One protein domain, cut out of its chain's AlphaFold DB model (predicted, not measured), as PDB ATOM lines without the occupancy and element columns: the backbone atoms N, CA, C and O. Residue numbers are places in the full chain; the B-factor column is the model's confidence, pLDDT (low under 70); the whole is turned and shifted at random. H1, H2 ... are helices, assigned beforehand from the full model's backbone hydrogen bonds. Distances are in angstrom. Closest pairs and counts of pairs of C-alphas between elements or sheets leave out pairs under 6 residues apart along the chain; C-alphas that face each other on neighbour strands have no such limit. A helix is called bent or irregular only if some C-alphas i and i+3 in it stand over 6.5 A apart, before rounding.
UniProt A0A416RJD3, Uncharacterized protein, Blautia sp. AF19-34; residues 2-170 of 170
ATOM      1  N   LYS A   2      29.521  -8.363 -59.969       83.56
ATOM      2  CA  LYS A   2      29.816  -9.339 -58.893       83.56
ATOM      3  C   LYS A   2      28.980  -9.138 -57.611       83.56
ATOM      4  O   LYS A   2      28.319 -10.069 -57.175       83.56
ATOM      5  N   LYS A   3      28.883  -7.899 -57.097       86.25
ATOM      6  CA  LYS A   3      28.093  -7.565 -55.886       86.25
ATOM      7  C   LYS A   3      26.608  -7.956 -55.986       86.25
ATOM      8  O   LYS A   3      26.057  -8.482 -55.029       86.25
ATOM      9  N   ARG A   4      25.978  -7.742 -57.149       86.25
ATOM     10  CA  ARG A   4      24.561  -8.074 -57.386       86.25
ATOM     11  C   ARG A   4      24.337  -9.586 -57.468       86.25
ATOM     12  O   ARG A   4      23.336 -10.067 -56.955       86.25
ATOM     13  N   LYS A   5      25.269 -10.325 -58.085       89.00
ATOM     14  CA  LYS A   5      25.223 -11.796 -58.137       89.00
ATOM     15  C   LYS A   5      25.349 -12.391 -56.731       89.00
ATOM     16  O   LYS A   5      24.525 -13.208 -56.355       89.00
ATOM     17  N   THR A   6      26.309 -11.915 -55.935       91.50
ATOM     18  CA  THR A   6      26.485 -12.355 -54.541       91.50
ATOM     19  C   THR A   6      25.265 -12.041 -53.674       91.50
ATOM     20  O   THR A   6      24.795 -12.906 -52.950       91.50
ATOM     21  N   ALA A   7      24.705 -10.833 -53.784       92.50
ATOM     22  CA  ALA A   7      23.499 -10.470 -53.041       92.50
ATOM     23  C   ALA A   7      22.289 -11.337 -53.418       92.50
ATOM     24  O   ALA A   7      21.492 -11.680 -52.551       92.50
ATOM     25  N   ARG A   8      22.171 -11.732 -54.693       92.12
ATOM     26  CA  ARG A   8      21.152 -12.695 -55.119       92.12
ATOM     27  C   ARG A   8      21.327 -14.041 -54.430       92.12
ATOM     28  O   ARG A   8      20.377 -14.502 -53.826       92.12
ATOM     29  N   ILE A   9      22.539 -14.592 -54.435       93.56
ATOM     30  CA  ILE A   9      22.829 -15.864 -53.760       93.56
ATOM     31  C   ILE A   9      22.460 -15.792 -52.273       93.56
ATOM     32  O   ILE A   9      21.795 -16.688 -51.779       93.56
ATOM     33  N   PHE A  10      22.819 -14.713 -51.569       94.12
ATOM     34  CA  PHE A  10      22.442 -14.554 -50.160       94.12
ATOM     35  C   PHE A  10      20.931 -14.423 -49.945       94.12
ATOM     36  O   PHE A  10      20.409 -14.985 -48.988       94.12
ATOM     37  N   ASN A  11      20.219 -13.720 -50.830       93.75
ATOM     38  CA  ASN A  11      18.762 -13.625 -50.752       93.75
ATOM     39  C   ASN A  11      18.101 -14.992 -50.996       93.75
ATOM     40  O   ASN A  11      17.217 -15.392 -50.248       93.75
ATOM     41  N   ASP A  12      18.543 -15.722 -52.016       92.62
ATOM     42  CA  ASP A  12      18.000 -17.043 -52.341       92.62
ATOM     43  C   ASP A  12      18.312 -18.042 -51.213       92.62
ATOM     44  O   ASP A  12      17.436 -18.788 -50.784       92.62
ATOM     45  N   LEU A  13      19.518 -17.983 -50.638       94.75
ATOM     46  CA  LEU A  13      19.893 -18.797 -49.484       94.75
ATOM     47  C   LEU A  13      19.057 -18.439 -48.244       94.75
ATOM     48  O   LEU A  13      18.619 -19.341 -47.540       94.75
ATOM     49  N   SER A  14      18.757 -17.156 -48.003       94.81
ATOM     50  CA  SER A  14      17.870 -16.771 -46.894       94.81
ATOM     51  C   SER A  14      16.484 -17.408 -47.003       94.81
ATOM     52  O   SER A  14      15.957 -17.883 -46.002       94.81
ATOM     53  N   MET A  15      15.935 -17.511 -48.220       94.06
ATOM     54  CA  MET A  15      14.668 -18.208 -48.450       94.06
ATOM     55  C   MET A  15      14.762 -19.698 -48.122       94.06
ATOM     56  O   MET A  15      13.842 -20.233 -47.514       94.06
ATOM     57  N   VAL A  16      15.868 -20.362 -48.474       94.69
ATOM     58  CA  VAL A  16      16.087 -21.776 -48.121       94.69
ATOM     59  C   VAL A  16      16.081 -21.965 -46.604       94.69
ATOM     60  O   VAL A  16      15.408 -22.859 -46.104       94.69
ATOM     61  N   PHE A  17      16.758 -21.096 -45.853       95.12
ATOM     62  CA  PHE A  17      16.767 -21.172 -44.389       95.12
ATOM     63  C   PHE A  17      15.396 -20.884 -43.758       95.12
ATOM     64  O   PHE A  17      15.019 -21.547 -42.792       95.12
ATOM     65  N   PHE A  18      14.610 -19.974 -44.339       95.06
ATOM     66  CA  PHE A  18      13.220 -19.766 -43.927       95.06
ATOM     67  C   PHE A  18      12.326 -20.978 -44.211       95.06
ATOM     68  O   PHE A  18      11.485 -21.306 -43.379       95.06
ATOM     69  N   LEU A  19      12.534 -21.677 -45.331       94.19
ATOM     70  CA  LEU A  19      11.838 -22.933 -45.632       94.19
ATOM     71  C   LEU A  19      12.232 -24.052 -44.661       94.19
ATOM     72  O   LEU A  19      11.373 -24.793 -44.196       94.19
ATOM     73  N   ILE A  20      13.517 -24.165 -44.313       93.44
ATOM     74  CA  ILE A  20      13.980 -25.121 -43.294       93.44
ATOM     75  C   ILE A  20      13.310 -24.814 -41.950       93.44
ATOM     76  O   ILE A  20      12.767 -25.716 -41.317       93.44
ATOM     77  N   SER A  21      13.292 -23.539 -41.551       94.31
ATOM     78  CA  SER A  21      12.642 -23.080 -40.320       94.31
ATOM     79  C   SER A  21      11.148 -23.414 -40.305       94.31
ATOM     80  O   SER A  21      10.664 -23.973 -39.326       94.31
ATOM     81  N   SER A  22      10.417 -23.148 -41.394       93.31
ATOM     82  CA  SER A  22       8.980 -23.436 -41.443       93.31
ATOM     83  C   SER A  22       8.682 -24.933 -41.436       93.31
ATOM     84  O   SER A  22       7.711 -25.346 -40.813       93.31
ATOM     85  N   THR A  23       9.517 -25.766 -42.068       90.25
ATOM     86  CA  THR A  23       9.301 -27.224 -42.167       90.25
ATOM     87  C   THR A  23       9.223 -27.906 -40.797       90.25
ATOM     88  O   THR A  23       8.550 -28.924 -40.664       90.25
ATOM     89  N   VAL A  24       9.800 -27.308 -39.750       89.94
ATOM     90  CA  VAL A  24       9.652 -27.784 -38.364       89.94
ATOM     91  C   VAL A  24       8.183 -27.906 -37.940       89.94
ATOM     92  O   VAL A  24       7.850 -28.827 -37.199       89.94
ATOM     93  N   VAL A  25       7.287 -27.054 -38.456       87.06
ATOM     94  CA  VAL A  25       5.843 -27.104 -38.161       87.06
ATOM     95  C   VAL A  25       5.236 -28.467 -38.511       87.06
ATOM     96  O   VAL A  25       4.426 -28.988 -37.753       87.06
ATOM     97  N   ALA A  26       5.673 -29.093 -39.607       80.44
ATOM     98  CA  ALA A  26       5.174 -30.405 -40.020       80.44
ATOM     99  C   ALA A  26       5.633 -31.545 -39.089       80.44
ATOM    100  O   ALA A  26       4.994 -32.593 -39.034       80.44
ATOM    101  N   PHE A  27       6.721 -31.339 -38.343       81.00
ATOM    102  CA  PHE A  27       7.279 -32.320 -37.411       81.00
ATOM    103  C   PHE A  27       6.792 -32.138 -35.968       81.00
ATOM    104  O   PHE A  27       7.145 -32.946 -35.110       81.00
ATOM    105  N   LEU A  28       5.956 -31.128 -35.693       82.06
ATOM    106  CA  LEU A  28       5.404 -30.878 -34.355       82.06
ATOM    107  C   LEU A  28       4.712 -32.097 -33.716       82.06
ATOM    108  O   LEU A  28       4.968 -32.329 -32.538       82.06
ATOM    109  N   PRO A  29       3.933 -32.929 -34.439       81.31
ATOM    110  CA  PRO A  29       3.308 -34.120 -33.847       81.31
ATOM    111  C   PRO A  29       4.303 -35.165 -33.340       81.31
ATOM    112  O   PRO A  29       3.991 -35.940 -32.443       81.31
ATOM    113  N   ILE A  30       5.492 -35.214 -33.943       78.19
ATOM    114  CA  ILE A  30       6.564 -36.156 -33.590       78.19
ATOM    115  C   ILE A  30       7.436 -35.563 -32.474       78.19
ATOM    116  O   ILE A  30       7.996 -36.285 -31.651       78.19
ATOM    117  N   ALA A  31       7.514 -34.236 -32.420       71.38
ATOM    118  CA  ALA A  31       8.195 -33.447 -31.404       71.38
ATOM    119  C   ALA A  31       7.355 -33.288 -30.118       71.38
ATOM    120  O   ALA A  31       7.319 -32.211 -29.519       71.38
ATOM    121  N   ASP A  32       6.689 -34.361 -29.689       74.19
ATOM    122  CA  ASP A  32       5.946 -34.398 -28.432       74.19
ATOM    123  C   ASP A  32       6.927 -34.272 -27.255       74.19
ATOM    124  O   ASP A  32       7.838 -35.087 -27.083       74.19
ATOM    125  N   ARG A  33       6.756 -33.227 -26.441       65.62
ATOM    126  CA  ARG A  33       7.649 -32.913 -25.323       65.62
ATOM    127  C   ARG A  33       7.562 -33.948 -24.201       65.62
ATOM    128  O   ARG A  33       8.550 -34.125 -23.492       65.62
ATOM    129  N   GLU A  34       6.421 -34.617 -24.045       71.00
ATOM    130  CA  GLU A  34       6.208 -35.599 -22.978       71.00
ATOM    131  C   GLU A  34       6.822 -36.954 -23.330       71.00
ATOM    132  O   GLU A  34       7.427 -37.607 -22.480       71.00
ATOM    133  N   LYS A  35       6.734 -37.357 -24.602       75.75
ATOM    134  CA  LYS A  35       7.263 -38.645 -25.075       75.75
ATOM    135  C   LYS A  35       8.704 -38.555 -25.566       75.75
ATOM    136  O   LYS A  35       9.490 -39.479 -25.363       75.75
ATOM    137  N   HIS A  36       9.070 -37.445 -26.204       80.50
ATOM    138  CA  HIS A  36      10.349 -37.269 -26.889       80.50
ATOM    139  C   HIS A  36      10.933 -35.857 -26.677       80.50
ATOM    140  O   HIS A  36      11.108 -35.092 -27.634       80.50
ATOM    141  N   PRO A  37      11.332 -35.504 -25.439       82.94
ATOM    142  CA  PRO A  37      11.815 -34.161 -25.106       82.94
ATOM    143  C   PRO A  37      13.044 -33.739 -25.925       82.94
ATOM    144  O   PRO A  37      13.170 -32.575 -26.300       82.94
ATOM    145  N   ALA A  38      13.927 -34.683 -26.267       85.69
ATOM    146  CA  ALA A  38      15.089 -34.411 -27.110       85.69
ATOM    147  C   ALA A  38      14.691 -33.969 -28.531       85.69
ATOM    148  O   ALA A  38      15.269 -33.024 -29.064       85.69
ATOM    149  N   ILE A  39      13.673 -34.603 -29.125       84.69
ATOM    150  CA  ILE A  39      13.177 -34.262 -30.466       84.69
ATOM    151  C   ILE A  39      12.516 -32.882 -30.439       84.69
ATOM    152  O   ILE A  39      12.767 -32.073 -31.330       84.69
ATOM    153  N   ALA A  40      11.752 -32.575 -29.387       85.31
ATOM    154  CA  ALA A  40      11.146 -31.259 -29.197       85.31
ATOM    155  C   ALA A  40      12.187 -30.130 -29.111       85.31
ATOM    156  O   ALA A  40      12.054 -29.099 -29.776       85.31
ATOM    157  N   VAL A  41      13.263 -30.333 -28.344       88.19
ATOM    158  CA  VAL A  41      14.359 -29.355 -28.236       88.19
ATOM    159  C   VAL A  41      15.111 -29.210 -29.561       88.19
ATOM    160  O   VAL A  41      15.397 -28.086 -29.973       88.19
ATOM    161  N   LEU A  42      15.392 -30.313 -30.263       89.50
ATOM    162  CA  LEU A  42      16.038 -30.277 -31.579       89.50
ATOM    163  C   LEU A  42      15.184 -29.542 -32.618       89.50
ATOM    164  O   LEU A  42      15.704 -28.696 -33.341       89.50
ATOM    165  N   ALA A  43      13.878 -29.813 -32.658       89.50
ATOM    166  CA  ALA A  43      12.926 -29.130 -33.526       89.50
ATOM    167  C   ALA A  43      12.932 -27.614 -33.268       89.50
ATOM    168  O   ALA A  43      13.117 -26.826 -34.197       89.50
ATOM    169  N   GLY A  44      12.838 -27.202 -31.998       89.88
ATOM    170  CA  GLY A  44      12.958 -25.795 -31.608       89.88
ATOM    171  C   GLY A  44      14.310 -25.181 -31.997       89.88
ATOM    172  O   GLY A  44      14.361 -24.066 -32.515       89.88
ATOM    173  N   GLY A  45      15.408 -25.917 -31.818       92.25
ATOM    174  CA  GLY A  45      16.748 -25.487 -32.218       92.25
ATOM    175  C   GLY A  45      16.871 -25.250 -33.725       92.25
ATOM    176  O   GLY A  45      17.348 -24.195 -34.142       92.25
ATOM    177  N   ILE A  46      16.387 -26.188 -34.546       93.25
ATOM    178  CA  ILE A  46      16.377 -26.076 -36.016       93.25
ATOM    179  C   ILE A  46      15.519 -24.889 -36.456       93.25
ATOM    180  O   ILE A  46      15.929 -24.124 -37.332       93.25
ATOM    181  N   PHE A  47      14.358 -24.703 -35.825       94.00
ATOM    182  CA  PHE A  47      13.463 -23.590 -36.107       94.00
ATOM    183  C   PHE A  47      14.167 -22.240 -35.936       94.00
ATOM    184  O   PHE A  47      14.198 -21.436 -36.875       94.00
ATOM    185  N   TRP A  48      14.761 -22.011 -34.759       95.00
ATOM    186  CA  TRP A  48      15.434 -20.757 -34.425       95.00
ATOM    187  C   TRP A  48      16.715 -20.561 -35.227       95.00
ATOM    188  O   TRP A  48      16.947 -19.463 -35.733       95.00
ATOM    189  N   ALA A  49      17.522 -21.609 -35.403       94.69
ATOM    190  CA  ALA A  49      18.725 -21.545 -36.226       94.69
ATOM    191  C   ALA A  49      18.382 -21.179 -37.677       94.69
ATOM    192  O   ALA A  49      18.994 -20.273 -38.245       94.69
ATOM    193  N   GLY A  50      17.360 -21.818 -38.255       94.81
ATOM    194  CA  GLY A  50      16.865 -21.506 -39.593       94.81
ATOM    195  C   GLY A  50      16.370 -20.066 -39.713       94.81
ATOM    196  O   GLY A  50      16.760 -19.349 -40.634       94.81
ATOM    197  N   LEU A  51      15.573 -19.606 -38.748       94.31
ATOM    198  CA  LEU A  51      15.034 -18.247 -38.734       94.31
ATOM    199  C   LEU A  51      16.145 -17.192 -38.632       94.31
ATOM    200  O   LEU A  51      16.209 -16.273 -39.452       94.31
ATOM    201  N   LEU A  52      17.044 -17.334 -37.655       95.81
ATOM    202  CA  LEU A  52      18.135 -16.388 -37.416       95.81
ATOM    203  C   LEU A  52      19.104 -16.346 -38.596       95.81
ATOM    204  O   LEU A  52      19.497 -15.262 -39.033       95.81
ATOM    205  N   TRP A  53      19.451 -17.505 -39.156       95.81
ATOM    206  CA  TRP A  53      20.347 -17.572 -40.303       95.81
ATOM    207  C   TRP A  53      19.696 -17.018 -41.575       95.81
ATOM    208  O   TRP A  53      20.344 -16.297 -42.338       95.81
ATOM    209  N   GLY A  54      18.397 -17.260 -41.772       94.81
ATOM    210  CA  GLY A  54      17.611 -16.635 -42.833       94.81
ATOM    211  C   GLY A  54      17.643 -15.107 -42.740       94.81
ATOM    212  O   GLY A  54      18.011 -14.429 -43.704       94.81
ATOM    213  N   ILE A  55      17.360 -14.549 -41.558       94.31
ATOM    214  CA  ILE A  55      17.420 -13.098 -41.313       94.31
ATOM    215  C   ILE A  55      18.832 -12.560 -41.565       94.31
ATOM    216  O   ILE A  55      19.000 -11.567 -42.280       94.31
ATOM    217  N   PHE A  56      19.854 -13.219 -41.023       96.00
ATOM    218  CA  PHE A  56      21.248 -12.813 -41.172       96.00
ATOM    219  C   PHE A  56      21.671 -12.738 -42.647       96.00
ATOM    220  O   PHE A  56      22.193 -11.716 -43.100       96.00
ATOM    221  N   LEU A  57      21.376 -13.775 -43.433       95.50
ATOM    222  CA  LEU A  57      21.677 -13.809 -44.865       95.50
ATOM    223  C   LEU A  57      20.906 -12.747 -45.657       95.50
ATOM    224  O   LEU A  57      21.468 -12.117 -46.560       95.50
ATOM    225  N   TYR A  58      19.645 -12.497 -45.302       93.88
ATOM    226  CA  TYR A  58      18.860 -11.426 -45.911       93.88
ATOM    227  C   TYR A  58      19.484 -10.047 -45.638       93.88
ATOM    228  O   TYR A  58      19.634  -9.225 -46.551       93.88
ATOM    229  N   ILE A  59      19.934  -9.806 -44.403       93.25
ATOM    230  CA  ILE A  59      20.648  -8.580 -44.027       93.25
ATOM    231  C   ILE A  59      21.953  -8.455 -44.818       93.25
ATOM    232  O   ILE A  59      22.212  -7.389 -45.381       93.25
ATOM    233  N   LEU A  60      22.745  -9.525 -44.941       93.00
ATOM    234  CA  LEU A  60      23.971  -9.521 -45.746       93.00
ATOM    235  C   LEU A  60      23.695  -9.215 -47.224       93.00
ATOM    236  O   LEU A  60      24.432  -8.440 -47.846       93.00
ATOM    237  N   SER A  61      22.617  -9.767 -47.789       93.12
ATOM    238  CA  SER A  61      22.166  -9.434 -49.144       93.12
ATOM    239  C   SER A  61      21.910  -7.932 -49.286       93.12
ATOM    240  O   SER A  61      22.457  -7.287 -50.191       93.12
ATOM    241  N   CYS A  62      21.157  -7.356 -48.344       91.31
ATOM    242  CA  CYS A  62      20.843  -5.932 -48.306       91.31
ATOM    243  C   CYS A  62      22.107  -5.072 -48.166       91.31
ATOM    244  O   CYS A  62      22.332  -4.164 -48.970       91.31
ATOM    245  N   GLN A  63      22.984  -5.388 -47.210       91.94
ATOM    246  CA  GLN A  63      24.244  -4.675 -46.988       91.94
ATOM    247  C   GLN A  63      25.122  -4.668 -48.244       91.94
ATOM    248  O   GLN A  63      25.706  -3.635 -48.587       91.94
ATOM    249  N   LYS A  64      25.167  -5.779 -48.992       91.88
ATOM    250  CA  LYS A  64      26.006  -5.892 -50.194       91.88
ATOM    251  C   LYS A  64      25.584  -4.950 -51.322       91.88
ATOM    252  O   LYS A  64      26.438  -4.526 -52.109       91.88
ATOM    253  N   ILE A  65      24.294  -4.624 -51.411       91.75
ATOM    254  CA  ILE A  65      23.739  -3.713 -52.424       91.75
ATOM    255  C   ILE A  65      23.455  -2.305 -51.891       91.75
ATOM    256  O   ILE A  65      23.275  -1.398 -52.700       91.75
ATOM    257  N   ARG A  66      23.478  -2.098 -50.567       88.62
ATOM    258  CA  ARG A  66      23.105  -0.840 -49.894       88.62
ATOM    259  C   ARG A  66      23.827   0.392 -50.442       88.62
ATOM    260  O   ARG A  66      23.202   1.432 -50.614       88.62
ATOM    261  N   ASN A  67      25.117   0.254 -50.748       87.75
ATOM    262  CA  ASN A  67      25.975   1.361 -51.191       87.75
ATOM    263  C   ASN A  67      25.976   1.563 -52.720       87.75
ATOM    264  O   ASN A  67      26.749   2.361 -53.241       87.75
ATOM    265  N   LEU A  68      25.166   0.817 -53.478       88.75
ATOM    266  CA  LEU A  68      25.039   1.035 -54.918       88.75
ATOM    267  C   LEU A  68      24.098   2.219 -55.162       88.75
ATOM    268  O   LEU A  68      22.922   2.124 -54.820       88.75
ATOM    269  N   LYS A  69      24.566   3.275 -55.850       88.00
ATOM    270  CA  LYS A  69      23.720   4.420 -56.262       88.00
ATOM    271  C   LYS A  69      22.417   3.967 -56.942       88.00
ATOM    272  O   LYS A  69      21.338   4.454 -56.633       88.00
ATOM    273  N   SER A  70      22.497   2.940 -57.796       87.50
ATOM    274  CA  SER A  70      21.322   2.349 -58.458       87.50
ATOM    275  C   SER A  70      20.302   1.739 -57.483       87.50
ATOM    276  O   SER A  70      19.105   1.809 -57.748       87.50
ATOM    277  N   TYR A  71      20.752   1.147 -56.373       88.00
ATOM    278  CA  TYR A  71      19.859   0.609 -55.344       88.00
ATOM    279  C   TYR A  71      19.293   1.715 -54.452       88.00
ATOM    280  O   TYR A  71      18.124   1.648 -54.093       88.00
ATOM    281  N   GLN A  72      20.079   2.746 -54.135       88.31
ATOM    282  CA  GLN A  72      19.614   3.905 -53.363       88.31
ATOM    283  C   GLN A  72      18.471   4.630 -54.083       88.31
ATOM    284  O   GLN A  72      17.403   4.798 -53.498       88.31
ATOM    285  N   ASN A  73      18.644   4.923 -55.376       88.81
ATOM    286  CA  ASN A  73      17.593   5.522 -56.209       88.81
ATOM    287  C   ASN A  73      16.365   4.608 -56.345       88.81
ATOM    288  O   ASN A  73      15.243   5.076 -56.472       88.81
ATOM    289  N   TYR A  74      16.557   3.287 -56.330       86.81
ATOM    290  CA  TYR A  74      15.441   2.341 -56.361       86.81
ATOM    291  C   TYR A  74      14.692   2.292 -55.019       86.81
ATOM    292  O   TYR A  74      13.467   2.208 -54.979       86.81
ATOM    293  N   ARG A  75      15.430   2.356 -53.905       85.38
ATOM    294  CA  ARG A  75      14.902   2.298 -52.539       85.38
ATOM    295  C   ARG A  75      14.038   3.510 -52.192       85.38
ATOM    296  O   ARG A  75      13.110   3.332 -51.407       85.38
ATOM    297  N   SER A  76      14.343   4.694 -52.726       84.19
ATOM    298  CA  SER A  76      13.562   5.913 -52.468       84.19
ATOM    299  C   SER A  76      12.168   5.865 -53.094       84.19
ATOM    300  O   SER A  76      11.231   6.389 -52.508       84.19
ATOM    301  N   VAL A  77      12.017   5.199 -54.240       85.06
ATOM    302  CA  VAL A  77      10.741   5.126 -54.974       85.06
ATOM    303  C   VAL A  77       9.886   3.934 -54.530       85.06
ATOM    304  O   VAL A  77       8.660   3.987 -54.538       85.06
ATOM    305  N   GLU A  78      10.511   2.822 -54.151       85.69
ATOM    306  CA  GLU A  78       9.791   1.569 -53.923       85.69
ATOM    307  C   GLU A  78       9.312   1.392 -52.482       85.69
ATOM    308  O   GLU A  78      10.027   1.661 -51.515       85.69
ATOM    309  N   ARG A  79       8.117   0.819 -52.317       82.31
ATOM    310  CA  ARG A  79       7.564   0.459 -51.001       82.31
ATOM    311  C   ARG A  79       8.326  -0.705 -50.353       82.31
ATOM    312  O   ARG A  79       8.937  -1.529 -51.049       82.31
ATOM    313  N   ILE A  80       8.313  -0.733 -49.019       83.00
ATOM    314  CA  ILE A  80       8.848  -1.828 -48.188       83.00
ATOM    315  C   ILE A  80       7.996  -3.082 -48.425       83.00
ATOM    316  O   ILE A  80       6.808  -2.944 -48.687       83.00
ATOM    317  N   GLY A  81       8.587  -4.280 -48.335       76.06
ATOM    318  CA  GLY A  81       7.901  -5.548 -48.635       76.06
ATOM    319  C   GLY A  81       6.564  -5.719 -47.911       76.06
ATOM    320  O   GLY A  81       5.577  -6.022 -48.565       76.06
ATOM    321  N   ALA A  82       6.521  -5.372 -46.620       80.31
ATOM    322  CA  ALA A  82       5.320  -5.424 -45.780       80.31
ATOM    323  C   ALA A  82       4.131  -4.590 -46.301       80.31
ATOM    324  O   ALA A  82       2.980  -4.905 -46.047       80.31
ATOM    325  N   LEU A  83       4.410  -3.493 -47.016       82.44
ATOM    326  CA  LEU A  83       3.404  -2.540 -47.510       82.44
ATOM    327  C   LEU A  83       3.206  -2.653 -49.024       82.44
ATOM    328  O   LEU A  83       2.750  -1.714 -49.684       82.44
ATOM    329  N   ALA A  84       3.653  -3.764 -49.601       84.44
ATOM    330  CA  ALA A  84       3.748  -3.940 -51.037       84.44
ATOM    331  C   ALA A  84       3.160  -5.286 -51.505       84.44
ATOM    332  O   ALA A  84       3.803  -5.934 -52.337       84.44
ATOM    333  N   PRO A  85       1.964  -5.705 -51.032       85.94
ATOM    334  CA  PRO A  85       1.365  -6.958 -51.472       85.94
ATOM    335  C   PRO A  85       1.167  -6.964 -52.993       85.94
ATOM    336  O   PRO A  85       0.866  -5.936 -53.608       85.94
ATOM    337  N   GLY A  86       1.401  -8.111 -53.620       85.69
ATOM    338  CA  GLY A  86       1.256  -8.314 -55.056       85.69
ATOM    339  C   GLY A  86       2.176  -7.448 -55.919       85.69
ATOM    340  O   GLY A  86       1.856  -7.165 -57.077       85.69
ATOM    341  N   SER A  87       3.304  -6.981 -55.372       84.62
ATOM    342  CA  SER A  87       4.270  -6.162 -56.120       84.62
ATOM    343  C   SER A  87       5.130  -6.974 -57.084       84.62
ATOM    344  O   SER A  87       5.714  -6.409 -58.015       84.62
ATOM    345  N   THR A  88       5.231  -8.281 -56.857       90.62
ATOM    346  CA  THR A  88       5.906  -9.255 -57.722       90.62
ATOM    347  C   THR A  88       4.978 -10.438 -57.994       90.62
ATOM    348  O   THR A  88       4.025 -10.648 -57.249       90.62
ATOM    349  N   LYS A  89       5.228 -11.214 -59.062       88.81
ATOM    350  CA  LYS A  89       4.429 -12.423 -59.349       88.81
ATOM    351  C   LYS A  89       4.558 -13.424 -58.212       88.81
ATOM    352  O   LYS A  89       3.569 -13.954 -57.730       88.81
ATOM    353  N   GLU A  90       5.796 -13.651 -57.795       90.69
ATOM    354  CA  GLU A  90       6.151 -14.596 -56.749       90.69
ATOM    355  C   GLU A  90       5.585 -14.149 -55.390       90.69
ATOM    356  O   GLU A  90       5.028 -14.962 -54.659       90.69
ATOM    357  N   GLY A  91       5.647 -12.848 -55.086       90.19
ATOM    358  CA  GLY A  91       5.033 -12.277 -53.889       90.19
ATOM    359  C   GLY A  91       3.506 -12.317 -53.917       90.19
ATOM    360  O   GLY A  91       2.906 -12.631 -52.903       90.19
ATOM    361  N   LEU A  92       2.863 -12.107 -55.073       91.75
ATOM    362  CA  LEU A  92       1.407 -12.248 -55.196       91.75
ATOM    363  C   LEU A  92       0.940 -13.677 -54.888       91.75
ATOM    364  O   LEU A  92      -0.084 -13.847 -54.239       91.75
ATOM    365  N   ILE A  93       1.679 -14.695 -55.341       91.75
ATOM    366  CA  ILE A  93       1.369 -16.099 -55.027       91.75
ATOM    367  C   ILE A  93       1.472 -16.330 -53.515       91.75
ATOM    368  O   ILE A  93       0.594 -16.966 -52.935       91.75
ATOM    369  N   ALA A  94       2.508 -15.786 -52.870       93.19
ATOM    370  CA  ALA A  94       2.649 -15.849 -51.418       93.19
ATOM    371  C   ALA A  94       1.470 -15.158 -50.706       93.19
ATOM    372  O   ALA A  94       0.863 -15.735 -49.815       93.19
ATOM    373  N   ASP A  95       1.065 -13.975 -51.156       92.19
ATOM    374  CA  ASP A  95      -0.036 -13.223 -50.543       92.19
ATOM    375  C   ASP A  95      -1.384 -13.938 -50.714       92.19
ATOM    376  O   ASP A  95      -2.168 -14.043 -49.772       92.19
ATOM    377  N   LEU A  96      -1.629 -14.485 -51.909       93.38
ATOM    378  CA  LEU A  96      -2.850 -15.221 -52.235       93.38
ATOM    379  C   LEU A  96      -2.953 -16.543 -51.472       93.38
ATOM    380  O   LEU A  96      -4.057 -16.983 -51.188       93.38
ATOM    381  N   THR A  97      -1.826 -17.176 -51.147       93.19
ATOM    382  CA  THR A  97      -1.799 -18.409 -50.341       93.19
ATOM    383  C   THR A  97      -1.856 -18.122 -48.841       93.19
ATOM    384  O   THR A  97      -2.445 -18.904 -48.098       93.19
ATOM    385  N   PHE A  98      -1.319 -16.980 -48.397       93.50
ATOM    386  CA  PHE A  98      -1.344 -16.556 -46.996       93.50
ATOM    387  C   PHE A  98      -2.770 -16.341 -46.477       93.50
ATOM    388  O   PHE A  98      -3.127 -16.883 -45.437       93.50
ATOM    389  N   ILE A  99      -3.594 -15.578 -47.205       92.12
ATOM    390  CA  ILE A  99      -4.954 -15.206 -46.774       92.12
ATOM    391  C   ILE A  99      -5.841 -16.433 -46.474       92.12
ATOM    392  O   ILE A  99      -6.349 -16.521 -45.355       92.12
ATOM    393  N   PRO A 100      -6.043 -17.394 -47.398       92.06
ATOM    394  CA  PRO A 100      -6.881 -18.559 -47.132       92.06
ATOM    395  C   PRO A 100      -6.273 -19.471 -46.065       92.06
ATOM    396  O   PRO A 100      -7.010 -19.969 -45.223       92.06
ATOM    397  N   GLY A 101      -4.946 -19.653 -46.048       90.50
ATOM    398  CA  GLY A 101      -4.278 -20.443 -45.009       90.50
ATOM    399  C   GLY A 101      -4.520 -19.872 -43.612       90.50
ATOM    400  O   GLY A 101      -4.922 -20.595 -42.703       90.50
ATOM    401  N   PHE A 102      -4.377 -18.554 -43.465       92.06
ATOM    402  CA  PHE A 102      -4.627 -17.852 -42.212       92.06
ATOM    403  C   PHE A 102      -6.100 -17.926 -41.782       92.06
ATOM    404  O   PHE A 102      -6.386 -18.157 -40.608       92.06
ATOM    405  N   LEU A 103      -7.038 -17.801 -42.728       92.50
ATOM    406  CA  LEU A 103      -8.471 -17.963 -42.455       92.50
ATOM    407  C   LEU A 103      -8.810 -19.375 -41.973       92.50
ATOM    408  O   LEU A 103      -9.542 -19.512 -40.996       92.50
ATOM    409  N   VAL A 104      -8.263 -20.414 -42.612       91.38
ATOM    410  CA  VAL A 104      -8.475 -21.808 -42.190       91.38
ATOM    411  C   VAL A 104      -7.952 -22.033 -40.774       91.38
ATOM    412  O   VAL A 104      -8.635 -22.676 -39.988       91.38
ATOM    413  N   ILE A 105      -6.802 -21.453 -40.411       90.69
ATOM    414  CA  ILE A 105      -6.260 -21.567 -39.049       90.69
ATOM    415  C   ILE A 105      -7.195 -20.917 -38.025       90.69
ATOM    416  O   ILE A 105      -7.490 -21.524 -36.999       90.69
ATOM    417  N   ILE A 106      -7.688 -19.702 -38.285       91.38
ATOM    418  CA  ILE A 106      -8.614 -19.020 -37.368       91.38
ATOM    419  C   ILE A 106      -9.912 -19.823 -37.232       91.38
ATOM    420  O   ILE A 106     -10.349 -20.122 -36.123       91.38
ATOM    421  N   LEU A 107     -10.514 -20.206 -38.356       91.12
ATOM    422  CA  LEU A 107     -11.778 -20.935 -38.370       91.12
ATOM    423  C   LEU A 107     -11.646 -22.329 -37.741       91.12
ATOM    424  O   LEU A 107     -12.515 -22.721 -36.972       91.12
ATOM    425  N   GLY A 108     -10.559 -23.048 -38.011       88.44
ATOM    426  CA  GLY A 108     -10.281 -24.363 -37.428       88.44
ATOM    427  C   GLY A 108      -9.920 -24.331 -35.945       88.44
ATOM    428  O   GLY A 108     -10.043 -25.339 -35.264       88.44
ATOM    429  N   THR A 109      -9.492 -23.176 -35.428       87.44
ATOM    430  CA  THR A 109      -9.194 -23.009 -33.998       87.44
ATOM    431  C   THR A 109     -10.444 -22.649 -33.195       87.44
ATOM    432  O   THR A 109     -10.601 -23.109 -32.069       87.44
ATOM    433  N   TYR A 110     -11.330 -21.811 -33.749       89.25
ATOM    434  CA  TYR A 110     -12.427 -21.204 -32.983       89.25
ATOM    435  C   TYR A 110     -13.833 -21.659 -33.384       89.25
ATOM    436  O   TYR A 110     -14.760 -21.476 -32.598       89.25
ATOM    437  N   VAL A 111     -14.026 -22.190 -34.594       89.00
ATOM    438  CA  VAL A 111     -15.370 -22.388 -35.175       89.00
ATOM    439  C   VAL A 111     -15.622 -23.836 -35.587       89.00
ATOM    440  O   VAL A 111     -16.678 -24.384 -35.283       89.00
ATOM    441  N   PHE A 112     -14.671 -24.467 -36.275       86.31
ATOM    442  CA  PHE A 112     -14.820 -25.812 -36.830       86.31
ATOM    443  C   PHE A 112     -13.785 -26.764 -36.245       86.31
ATOM    444  O   PHE A 112     -12.635 -26.387 -36.067       86.31
ATOM    445  N   ASN A 113     -14.164 -28.022 -36.031       85.62
ATOM    446  CA  ASN A 113     -13.218 -29.070 -35.663       85.62
ATOM    447  C   ASN A 113     -12.525 -29.601 -36.932       85.62
ATOM    448  O   ASN A 113     -13.012 -30.528 -37.582       85.62
ATOM    449  N   ILE A 114     -11.444 -28.931 -37.339       87.19
ATOM    450  CA  ILE A 114     -10.629 -29.325 -38.494       87.19
ATOM    451  C   ILE A 114      -9.578 -30.346 -38.034       87.19
ATOM    452  O   ILE A 114      -8.914 -30.098 -37.032       87.19
ATOM    453  N   PRO A 115      -9.359 -31.455 -38.771       89.31
ATOM    454  CA  PRO A 115      -8.350 -32.445 -38.406       89.31
ATOM    455  C   PRO A 115      -6.942 -31.851 -38.268       89.31
ATOM    456  O   PRO A 115      -6.487 -31.110 -39.148       89.31
ATOM    457  N   ASP A 116      -6.211 -32.269 -37.233       85.81
ATOM    458  CA  ASP A 116      -4.860 -31.774 -36.926       85.81
ATOM    459  C   ASP A 116      -3.880 -31.816 -38.113       85.81
ATOM    460  O   ASP A 116      -3.175 -30.828 -38.331       85.81
ATOM    461  N   PRO A 117      -3.832 -32.876 -38.953       88.81
ATOM    462  CA  PRO A 117      -2.929 -32.890 -40.105       88.81
ATOM    463  C   PRO A 117      -3.215 -31.763 -41.105       88.81
ATOM    464  O   PRO A 117      -2.288 -31.180 -41.666       88.81
ATOM    465  N   VAL A 118      -4.492 -31.426 -41.309       88.62
ATOM    466  CA  VAL A 118      -4.904 -30.336 -42.207       88.62
ATOM    467  C   VAL A 118      -4.489 -28.996 -41.609       88.62
ATOM    468  O   VAL A 118      -3.900 -28.171 -42.309       88.62
ATOM    469  N   MET A 119      -4.712 -28.808 -40.305       90.38
ATOM    470  CA  MET A 119      -4.277 -27.611 -39.583       90.38
ATOM    471  C   MET A 119      -2.764 -27.404 -39.681       90.38
ATOM    472  O   MET A 119      -2.322 -26.303 -40.003       90.38
ATOM    473  N   LEU A 120      -1.964 -28.456 -39.503       90.69
ATOM    474  CA  LEU A 120      -0.502 -28.385 -39.599       90.69
ATOM    475  C   LEU A 120      -0.017 -28.012 -41.000       90.69
ATOM    476  O   LEU A 120       0.878 -27.175 -41.138       90.69
ATOM    477  N   VAL A 121      -0.625 -28.581 -42.044       91.44
ATOM    478  CA  VAL A 121      -0.320 -28.204 -43.431       91.44
ATOM    479  C   VAL A 121      -0.688 -26.740 -43.678       91.44
ATOM    480  O   VAL A 121       0.116 -25.996 -44.242       91.44
ATOM    481  N   CYS A 122      -1.852 -26.286 -43.207       92.25
ATOM    482  CA  CYS A 122      -2.261 -24.886 -43.317       92.25
ATOM    483  C   CYS A 122      -1.323 -23.940 -42.555       92.25
ATOM    484  O   CYS A 122      -0.964 -22.890 -43.089       92.25
ATOM    485  N   MET A 123      -0.872 -24.310 -41.353       92.50
ATOM    486  CA  MET A 123       0.118 -23.553 -40.580       92.50
ATOM    487  C   MET A 123       1.453 -23.465 -41.312       92.50
ATOM    488  O   MET A 123       2.011 -22.374 -41.439       92.50
ATOM    489  N   TRP A 124       1.940 -24.584 -41.853       93.94
ATOM    490  CA  TRP A 124       3.170 -24.617 -42.638       93.94
ATOM    491  C   TRP A 124       3.080 -23.716 -43.874       93.94
ATOM    492  O   TRP A 124       3.945 -22.858 -44.067       93.94
ATOM    493  N   ILE A 125       2.010 -23.845 -44.669       93.69
ATOM    494  CA  ILE A 125       1.762 -23.000 -45.848       93.69
ATOM    495  C   ILE A 125       1.713 -21.529 -45.437       93.69
ATOM    496  O   ILE A 125       2.423 -20.713 -46.014       93.69
ATOM    497  N   THR A 126       0.939 -21.191 -44.405       94.19
ATOM    498  CA  THR A 126       0.796 -19.809 -43.923       94.19
ATOM    499  C   THR A 126       2.143 -19.226 -43.510       94.19
ATOM    500  O   THR A 126       2.451 -18.086 -43.850       94.19
ATOM    501  N   MET A 127       2.987 -20.010 -42.842       94.56
ATOM    502  CA  MET A 127       4.319 -19.581 -42.432       94.56
ATOM    503  C   MET A 127       5.256 -19.350 -43.625       94.56
ATOM    504  O   MET A 127       5.932 -18.321 -43.694       94.56
ATOM    505  N   VAL A 128       5.265 -20.266 -44.598       94.62
ATOM    506  CA  VAL A 128       6.039 -20.118 -45.842       94.62
ATOM    507  C   VAL A 128       5.579 -18.891 -46.623       94.62
ATOM    508  O   VAL A 128       6.405 -18.090 -47.066       94.62
ATOM    509  N   SER A 129       4.270 -18.715 -46.766       95.06
ATOM    510  CA  SER A 129       3.659 -17.588 -47.461       95.06
ATOM    511  C   SER A 129       3.936 -16.264 -46.754       95.06
ATOM    512  O   SER A 129       4.247 -15.276 -47.415       95.06
ATOM    513  N   PHE A 130       3.937 -16.246 -45.420       93.94
ATOM    514  CA  PHE A 130       4.330 -15.080 -44.635       93.94
ATOM    515  C   PHE A 130       5.787 -14.690 -44.910       93.94
ATOM    516  O   PHE A 130       6.063 -13.549 -45.278       93.94
ATOM    517  N   TYR A 131       6.734 -15.631 -44.840       93.88
ATOM    518  CA  TYR A 131       8.131 -15.355 -45.199       93.88
ATOM    519  C   TYR A 131       8.280 -14.899 -46.656       93.88
ATOM    520  O   TYR A 131       8.993 -13.932 -46.948       93.88
ATOM    521  N   GLY A 132       7.561 -15.561 -47.564       93.19
ATOM    522  CA  GLY A 132       7.484 -15.212 -48.976       93.19
ATOM    523  C   GLY A 132       7.027 -13.772 -49.190       93.19
ATOM    524  O   GLY A 132       7.693 -13.040 -49.922       93.19
ATOM    525  N   HIS A 133       5.972 -13.329 -48.502       93.75
ATOM    526  CA  HIS A 133       5.461 -11.961 -48.570       93.75
ATOM    527  C   HIS A 133       6.571 -10.938 -48.297       93.75
ATOM    528  O   HIS A 133       6.840 -10.073 -49.133       93.75
ATOM    529  N   PHE A 134       7.292 -11.059 -47.176       91.00
ATOM    530  CA  PHE A 134       8.328 -10.081 -46.820       91.00
ATOM    531  C   PHE A 134       9.523 -10.094 -47.774       91.00
ATOM    532  O   PHE A 134      10.020  -9.030 -48.169       91.00
ATOM    533  N   VAL A 135       9.999 -11.283 -48.153       92.00
ATOM    534  CA  VAL A 135      11.212 -11.420 -48.965       92.00
ATOM    535  C   VAL A 135      10.931 -11.086 -50.430       92.00
ATOM    536  O   VAL A 135      11.639 -10.257 -51.009       92.00
ATOM    537  N   LEU A 136       9.884 -11.667 -51.025       92.81
ATOM    538  CA  LEU A 136       9.577 -11.584 -52.460       92.81
ATOM    539  C   LEU A 136       8.917 -10.258 -52.859       92.81
ATOM    540  O   LEU A 136       9.171  -9.763 -53.962       92.81
ATOM    541  N   ASN A 137       8.126  -9.635 -51.979       91.50
ATOM    542  CA  ASN A 137       7.646  -8.262 -52.200       91.50
ATOM    543  C   ASN A 137       8.679  -7.204 -51.764       91.50
ATOM    544  O   ASN A 137       8.541  -6.012 -52.061       91.50
ATOM    545  N   GLY A 138       9.754  -7.624 -51.090       89.31
ATOM    546  CA  GLY A 138      10.806  -6.766 -50.566       89.31
ATOM    547  C   GLY A 138      11.607  -6.010 -51.632       89.31
ATOM    548  O   GLY A 138      11.847  -6.468 -52.750       89.31
ATOM    549  N   ARG A 139      12.107  -4.824 -51.259       90.44
ATOM    550  CA  ARG A 139      12.925  -3.954 -52.130       90.44
ATOM    551  C   ARG A 139      14.182  -4.648 -52.659       90.44
ATOM    552  O   ARG A 139      14.584  -4.403 -53.794       90.44
ATOM    553  N   VAL A 140      14.806  -5.490 -51.831       90.69
ATOM    554  CA  VAL A 140      16.009  -6.262 -52.182       90.69
ATOM    555  C   VAL A 140      15.691  -7.209 -53.339       90.69
ATOM    556  O   VAL A 140      16.312  -7.101 -54.396       90.69
ATOM    557  N   TYR A 141      14.666  -8.053 -53.197       91.25
ATOM    558  CA  TYR A 141      14.247  -8.981 -54.244       91.25
ATOM    559  C   TYR A 141      13.862  -8.256 -55.534       91.25
ATOM    560  O   TYR A 141      14.384  -8.579 -56.605       91.25
ATOM    561  N   LYS A 142      13.027  -7.212 -55.433       91.00
ATOM    562  CA  LYS A 142      12.597  -6.435 -56.600       91.00
ATOM    563  C   LYS A 142      13.775  -5.815 -57.356       91.00
ATOM    564  O   LYS A 142      13.830  -5.875 -58.585       91.00
ATOM    565  N   PHE A 143      14.776  -5.300 -56.641       91.00
ATOM    566  CA  PHE A 143      15.998  -4.789 -57.258       91.00
ATOM    567  C   PHE A 143      16.818  -5.902 -57.927       91.00
ATOM    568  O   PHE A 143      17.256  -5.773 -59.076       91.00
ATOM    569  N   LEU A 144      17.017  -7.030 -57.243       90.56
ATOM    570  CA  LEU A 144      17.785  -8.163 -57.762       90.56
ATOM    571  C   LEU A 144      17.145  -8.771 -59.016       90.56
ATOM    572  O   LEU A 144      17.875  -9.131 -59.949       90.56
ATOM    573  N   HIS A 145      15.813  -8.771 -59.084       90.50
ATOM    574  CA  HIS A 145      14.994  -9.327 -60.161       90.50
ATOM    575  C   HIS A 145      14.285  -8.265 -61.017       90.50
ATOM    576  O   HIS A 145      13.293  -8.564 -61.674       90.50
ATOM    577  N   LYS A 146      14.840  -7.045 -61.105       87.38
ATOM    578  CA  LYS A 146      14.240  -5.886 -61.805       87.38
ATOM    579  C   LYS A 146      13.610  -6.203 -63.171       87.38
ATOM    580  O   LYS A 146      12.516  -5.734 -63.454       87.38
ATOM    581  N   ARG A 147      14.264  -7.018 -64.013       87.62
ATOM    582  CA  ARG A 147      13.724  -7.412 -65.334       87.62
ATOM    583  C   ARG A 147      12.415  -8.209 -65.228       87.62
ATOM    584  O   ARG A 147      11.499  -7.951 -65.999       87.62
ATOM    585  N   LYS A 148      12.323  -9.145 -64.274       88.31
ATOM    586  CA  LYS A 148      11.101  -9.923 -64.017       88.31
ATOM    587  C   LYS A 148       9.978  -9.017 -63.510       88.31
ATOM    588  O   LYS A 148       8.863  -9.106 -64.007       88.31
ATOM    589  N   VAL A 149      10.299  -8.107 -62.586       88.44
ATOM    590  CA  VAL A 149       9.327  -7.169 -62.002       88.44
ATOM    591  C   VAL A 149       8.756  -6.219 -63.053       88.44
ATOM    592  O   VAL A 149       7.544  -6.066 -63.126       88.44
ATOM    593  N   ILE A 150       9.599  -5.628 -63.909       88.75
ATOM    594  CA  ILE A 150       9.129  -4.747 -64.993       88.75
ATOM    595  C   ILE A 150       8.213  -5.511 -65.948       88.75
ATOM    596  O   ILE A 150       7.137  -5.027 -66.274       88.75
ATOM    597  N   ARG A 151       8.612  -6.720 -66.368       90.25
ATOM    598  CA  ARG A 151       7.778  -7.561 -67.237       90.25
ATOM    599  C   ARG A 151       6.427  -7.863 -66.592       90.25
ATOM    600  O   ARG A 151       5.412  -7.825 -67.271       90.25
ATOM    601  N   TYR A 152       6.412  -8.170 -65.298       88.81
ATOM    602  CA  TYR A 152       5.170  -8.420 -64.579       88.81
ATOM    603  C   TYR A 152       4.258  -7.196 -64.531       88.81
ATOM    604  O   TYR A 152       3.077  -7.335 -64.823       88.81
ATOM    605  N   ARG A 153       4.799  -6.020 -64.190       88.50
ATOM    606  CA  ARG A 153       4.014  -4.780 -64.112       88.50
ATOM    607  C   ARG A 153       3.378  -4.430 -65.452       88.50
ATOM    608  O   ARG A 153       2.179  -4.215 -65.471       88.50
ATOM    609  N   LYS A 154       4.135  -4.532 -66.551       90.19
ATOM    610  CA  LYS A 154       3.599  -4.331 -67.908       90.19
ATOM    611  C   LYS A 154       2.411  -5.245 -68.212       90.19
ATOM    612  O   LYS A 154       1.346  -4.765 -68.551       90.19
ATOM    613  N   VAL A 155       2.565  -6.554 -67.988       89.94
ATOM    614  CA  VAL A 155       1.473  -7.523 -68.212       89.94
ATOM    615  C   VAL A 155       0.260  -7.235 -67.317       89.94
ATOM    616  O   VAL A 155      -0.880  -7.434 -67.724       89.94
ATOM    617  N   LYS A 156       0.492  -6.784 -66.079       87.69
ATOM    618  CA  LYS A 156      -0.577  -6.420 -65.142       87.69
ATOM    619  C   LYS A 156      -1.320  -5.154 -65.584       87.69
ATOM    620  O   LYS A 156      -2.537  -5.121 -65.457       87.69
ATOM    621  N   GLU A 157      -0.604  -4.151 -66.087       89.00
ATOM    622  CA  GLU A 157      -1.158  -2.906 -66.638       89.00
ATOM    623  C   GLU A 157      -1.976  -3.190 -67.905       89.00
ATOM    624  O   GLU A 157      -3.158  -2.866 -67.936       89.00
ATOM    625  N   GLU A 158      -1.417  -3.924 -68.873       89.81
ATOM    626  CA  GLU A 158      -2.113  -4.340 -70.105       89.81
ATOM    627  C   GLU A 158      -3.408  -5.118 -69.802       89.81
ATOM    628  O   GLU A 158      -4.457  -4.892 -70.405       89.81
ATOM    629  N   SER A 159      -3.366  -6.033 -68.825       86.19
ATOM    630  CA  SER A 159      -4.558  -6.771 -68.398       86.19
ATOM    631  C   SER A 159      -5.591  -5.879 -67.707       86.19
ATOM    632  O   SER A 159      -6.782  -6.169 -67.802       86.19
ATOM    633  N   ALA A 160      -5.162  -4.846 -66.979       86.94
ATOM    634  CA  ALA A 160      -6.066  -3.914 -66.317       86.94
ATOM    635  C   ALA A 160      -6.758  -3.007 -67.342       86.94
ATOM    636  O   ALA A 160      -7.977  -2.887 -67.296       86.94
ATOM    637  N   GLU A 161      -6.012  -2.463 -68.307       87.62
ATOM    638  CA  GLU A 161      -6.549  -1.646 -69.402       87.62
ATOM    639  C   GLU A 161      -7.589  -2.415 -70.221       87.62
ATOM    640  O   GLU A 161      -8.694  -1.921 -70.440       87.62
ATOM    641  N   LYS A 162      -7.286  -3.667 -70.591       85.94
ATOM    642  CA  LYS A 162      -8.234  -4.531 -71.307       85.94
ATOM    643  C   LYS A 162      -9.519  -4.770 -70.509       85.94
ATOM    644  O   LYS A 162     -10.606  -4.743 -71.077       85.94
ATOM    645  N   ASN A 163      -9.406  -5.002 -69.202       82.94
ATOM    646  CA  ASN A 163     -10.570  -5.212 -68.338       82.94
ATOM    647  C   ASN A 163     -11.408  -3.937 -68.166       82.94
ATOM    648  O   ASN A 163     -12.624  -4.040 -68.042       82.94
ATOM    649  N   THR A 164     -10.783  -2.758 -68.154       83.50
ATOM    650  CA  THR A 164     -11.494  -1.473 -68.110       83.50
ATOM    651  C   THR A 164     -12.249  -1.219 -69.412       83.50
ATOM    652  O   THR A 164     -13.449  -0.978 -69.366       83.50
ATOM    653  N   GLN A 165     -11.604  -1.399 -70.569       79.44
ATOM    654  CA  GLN A 165     -12.262  -1.253 -71.875       79.44
ATOM    655  C   GLN A 165     -13.451  -2.210 -72.044       79.44
ATOM    656  O   GLN A 165     -14.476  -1.836 -72.602       79.44
ATOM    657  N   LEU A 166     -13.348  -3.436 -71.521       78.56
ATOM    658  CA  LEU A 166     -14.442  -4.411 -71.563       78.56
ATOM    659  C   LEU A 166     -15.629  -4.028 -70.661       78.56
ATOM    660  O   LEU A 166     -16.741  -4.478 -70.904       78.56
ATOM    661  N   LYS A 167     -15.389  -3.238 -69.607       74.94
ATOM    662  CA  LYS A 167     -16.431  -2.734 -68.701       74.94
ATOM    663  C   LYS A 167     -17.075  -1.438 -69.190       74.94
ATOM    664  O   LYS A 167     -18.217  -1.189 -68.836       74.94
ATOM    665  N   GLU A 168     -16.348  -0.625 -69.954       76.19
ATOM    666  CA  GLU A 168     -16.840   0.636 -70.532       76.19
ATOM    667  C   GLU A 168     -17.512   0.446 -71.905       76.19
ATOM    668  O   GLU A 168     -18.234   1.326 -72.360       76.19
ATOM    669  N   GLY A 169     -17.285  -0.694 -72.567       58.09
ATOM    670  CA  GLY A 169     -17.902  -1.066 -73.847       58.09
ATOM    671  C   GLY A 169     -19.216  -1.855 -73.745       58.09
ATOM    672  O   GLY A 169     -19.565  -2.530 -74.715       58.09
ATOM    673  N   VAL A 170     -19.899  -1.817 -72.592       49.47
ATOM    674  CA  VAL A 170     -21.235  -2.404 -72.350       49.47
ATOM    675  C   VAL A 170     -22.216  -1.301 -71.984       49.47
ATOM    676  O   VAL A 170     -21.869  -0.501 -71.089       49.47
TER     677      VAL A 170
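What this domain is: This is residues 2 to 170 of the 170 residues of an uncharacterized protein of Blautia sp. AF19-34 (UniProt A0A416RJD3). What shape do these atoms make? Two helical hairpins, H1 with H2 and H4 with H5, lie alongside each other in a loose, flat slab and meet through H1 and H5. Short helices H3 and H6 gather at one end, where H7 sets off as an arm whose residues 157 to 170 stick out free. What is it made of? The printed part has 169 residues with seven named helices, H1 to H7 in chain order, and no named strand: all helix. How spread out is it? It is loose, with a radius of gyration of the C-alphas of 19.5 A and spans of 61 by 51 by 19 A.

Where its parts are: Where do the first helices run? H1, residues 2 to 27, begins at C-alpha 2 (29.816, -9.339, -58.893) and is 38.7 A long. H2, residues 37 to 66, is 43.0 A long, and H3 holds residues 69 to 77. What follows? H4, residues 89 to 110, is 32.5 A long and neither bent nor irregular, but only just: C-alphas 97 and 100 are 6.0 A apart. H5, residues 116 to 136, is 29.3 A long, and H6 holds residues 139 to 144. Where does the last helix lie? H7, residues 146 to 168, is 32.9 A long and ends at C-alpha 168 (-16.840, 0.636, -70.532).

How they stand to each other: What does the hub, H1, touch? It forms a hairpin with H2, opposite ways at a shallow tilt of 20 degrees, the closest C-alphas being Ser 14 and Gly 54, 4.1 A apart. With residues 15 to 26 alone it touches H5, opposite ways at a shallow tilt of 16 degrees, closest at the C-alphas of Val 25 and Trp 124, 5.8 A. With residues 4 to 11 alone it touches H6 at a steep tilt of 59 degrees, closest at the C-alphas of Arg 8 and Leu 144, 6.2 A. What lies further out? H4 and H5 form a hairpin at a shallow tilt of 34.6 degrees, only just short of steep, with C-alphas 94 and 129 closest at 4.4 A. H3 touches H6, the C-alphas of Arg 75 and Arg 139 being closest at 6.6 A. H7 is close to but not clearly touching H4, about perpendicular at 74 degrees, with C-alphas 89 and 152 closest at 6.6 A. How do the backbones pair? In H2, H5, H6 and H7 every O i to N i+4 pair is within hydrogen-bond range; in H1 it is 18 of 22, in H3 4 of 5 and in H4 17 of 18.

The domain as a whole: How far does it reach? The two C-alphas farthest apart, Lys 35 and Gly 169, are 66.5 A apart. Is the printed part continuous? It has no cut, and the link from H3 to H4, 11 residues, is long. Where is confidence low? The pLDDT is under 70 at residue 33 and residues 169 to 170.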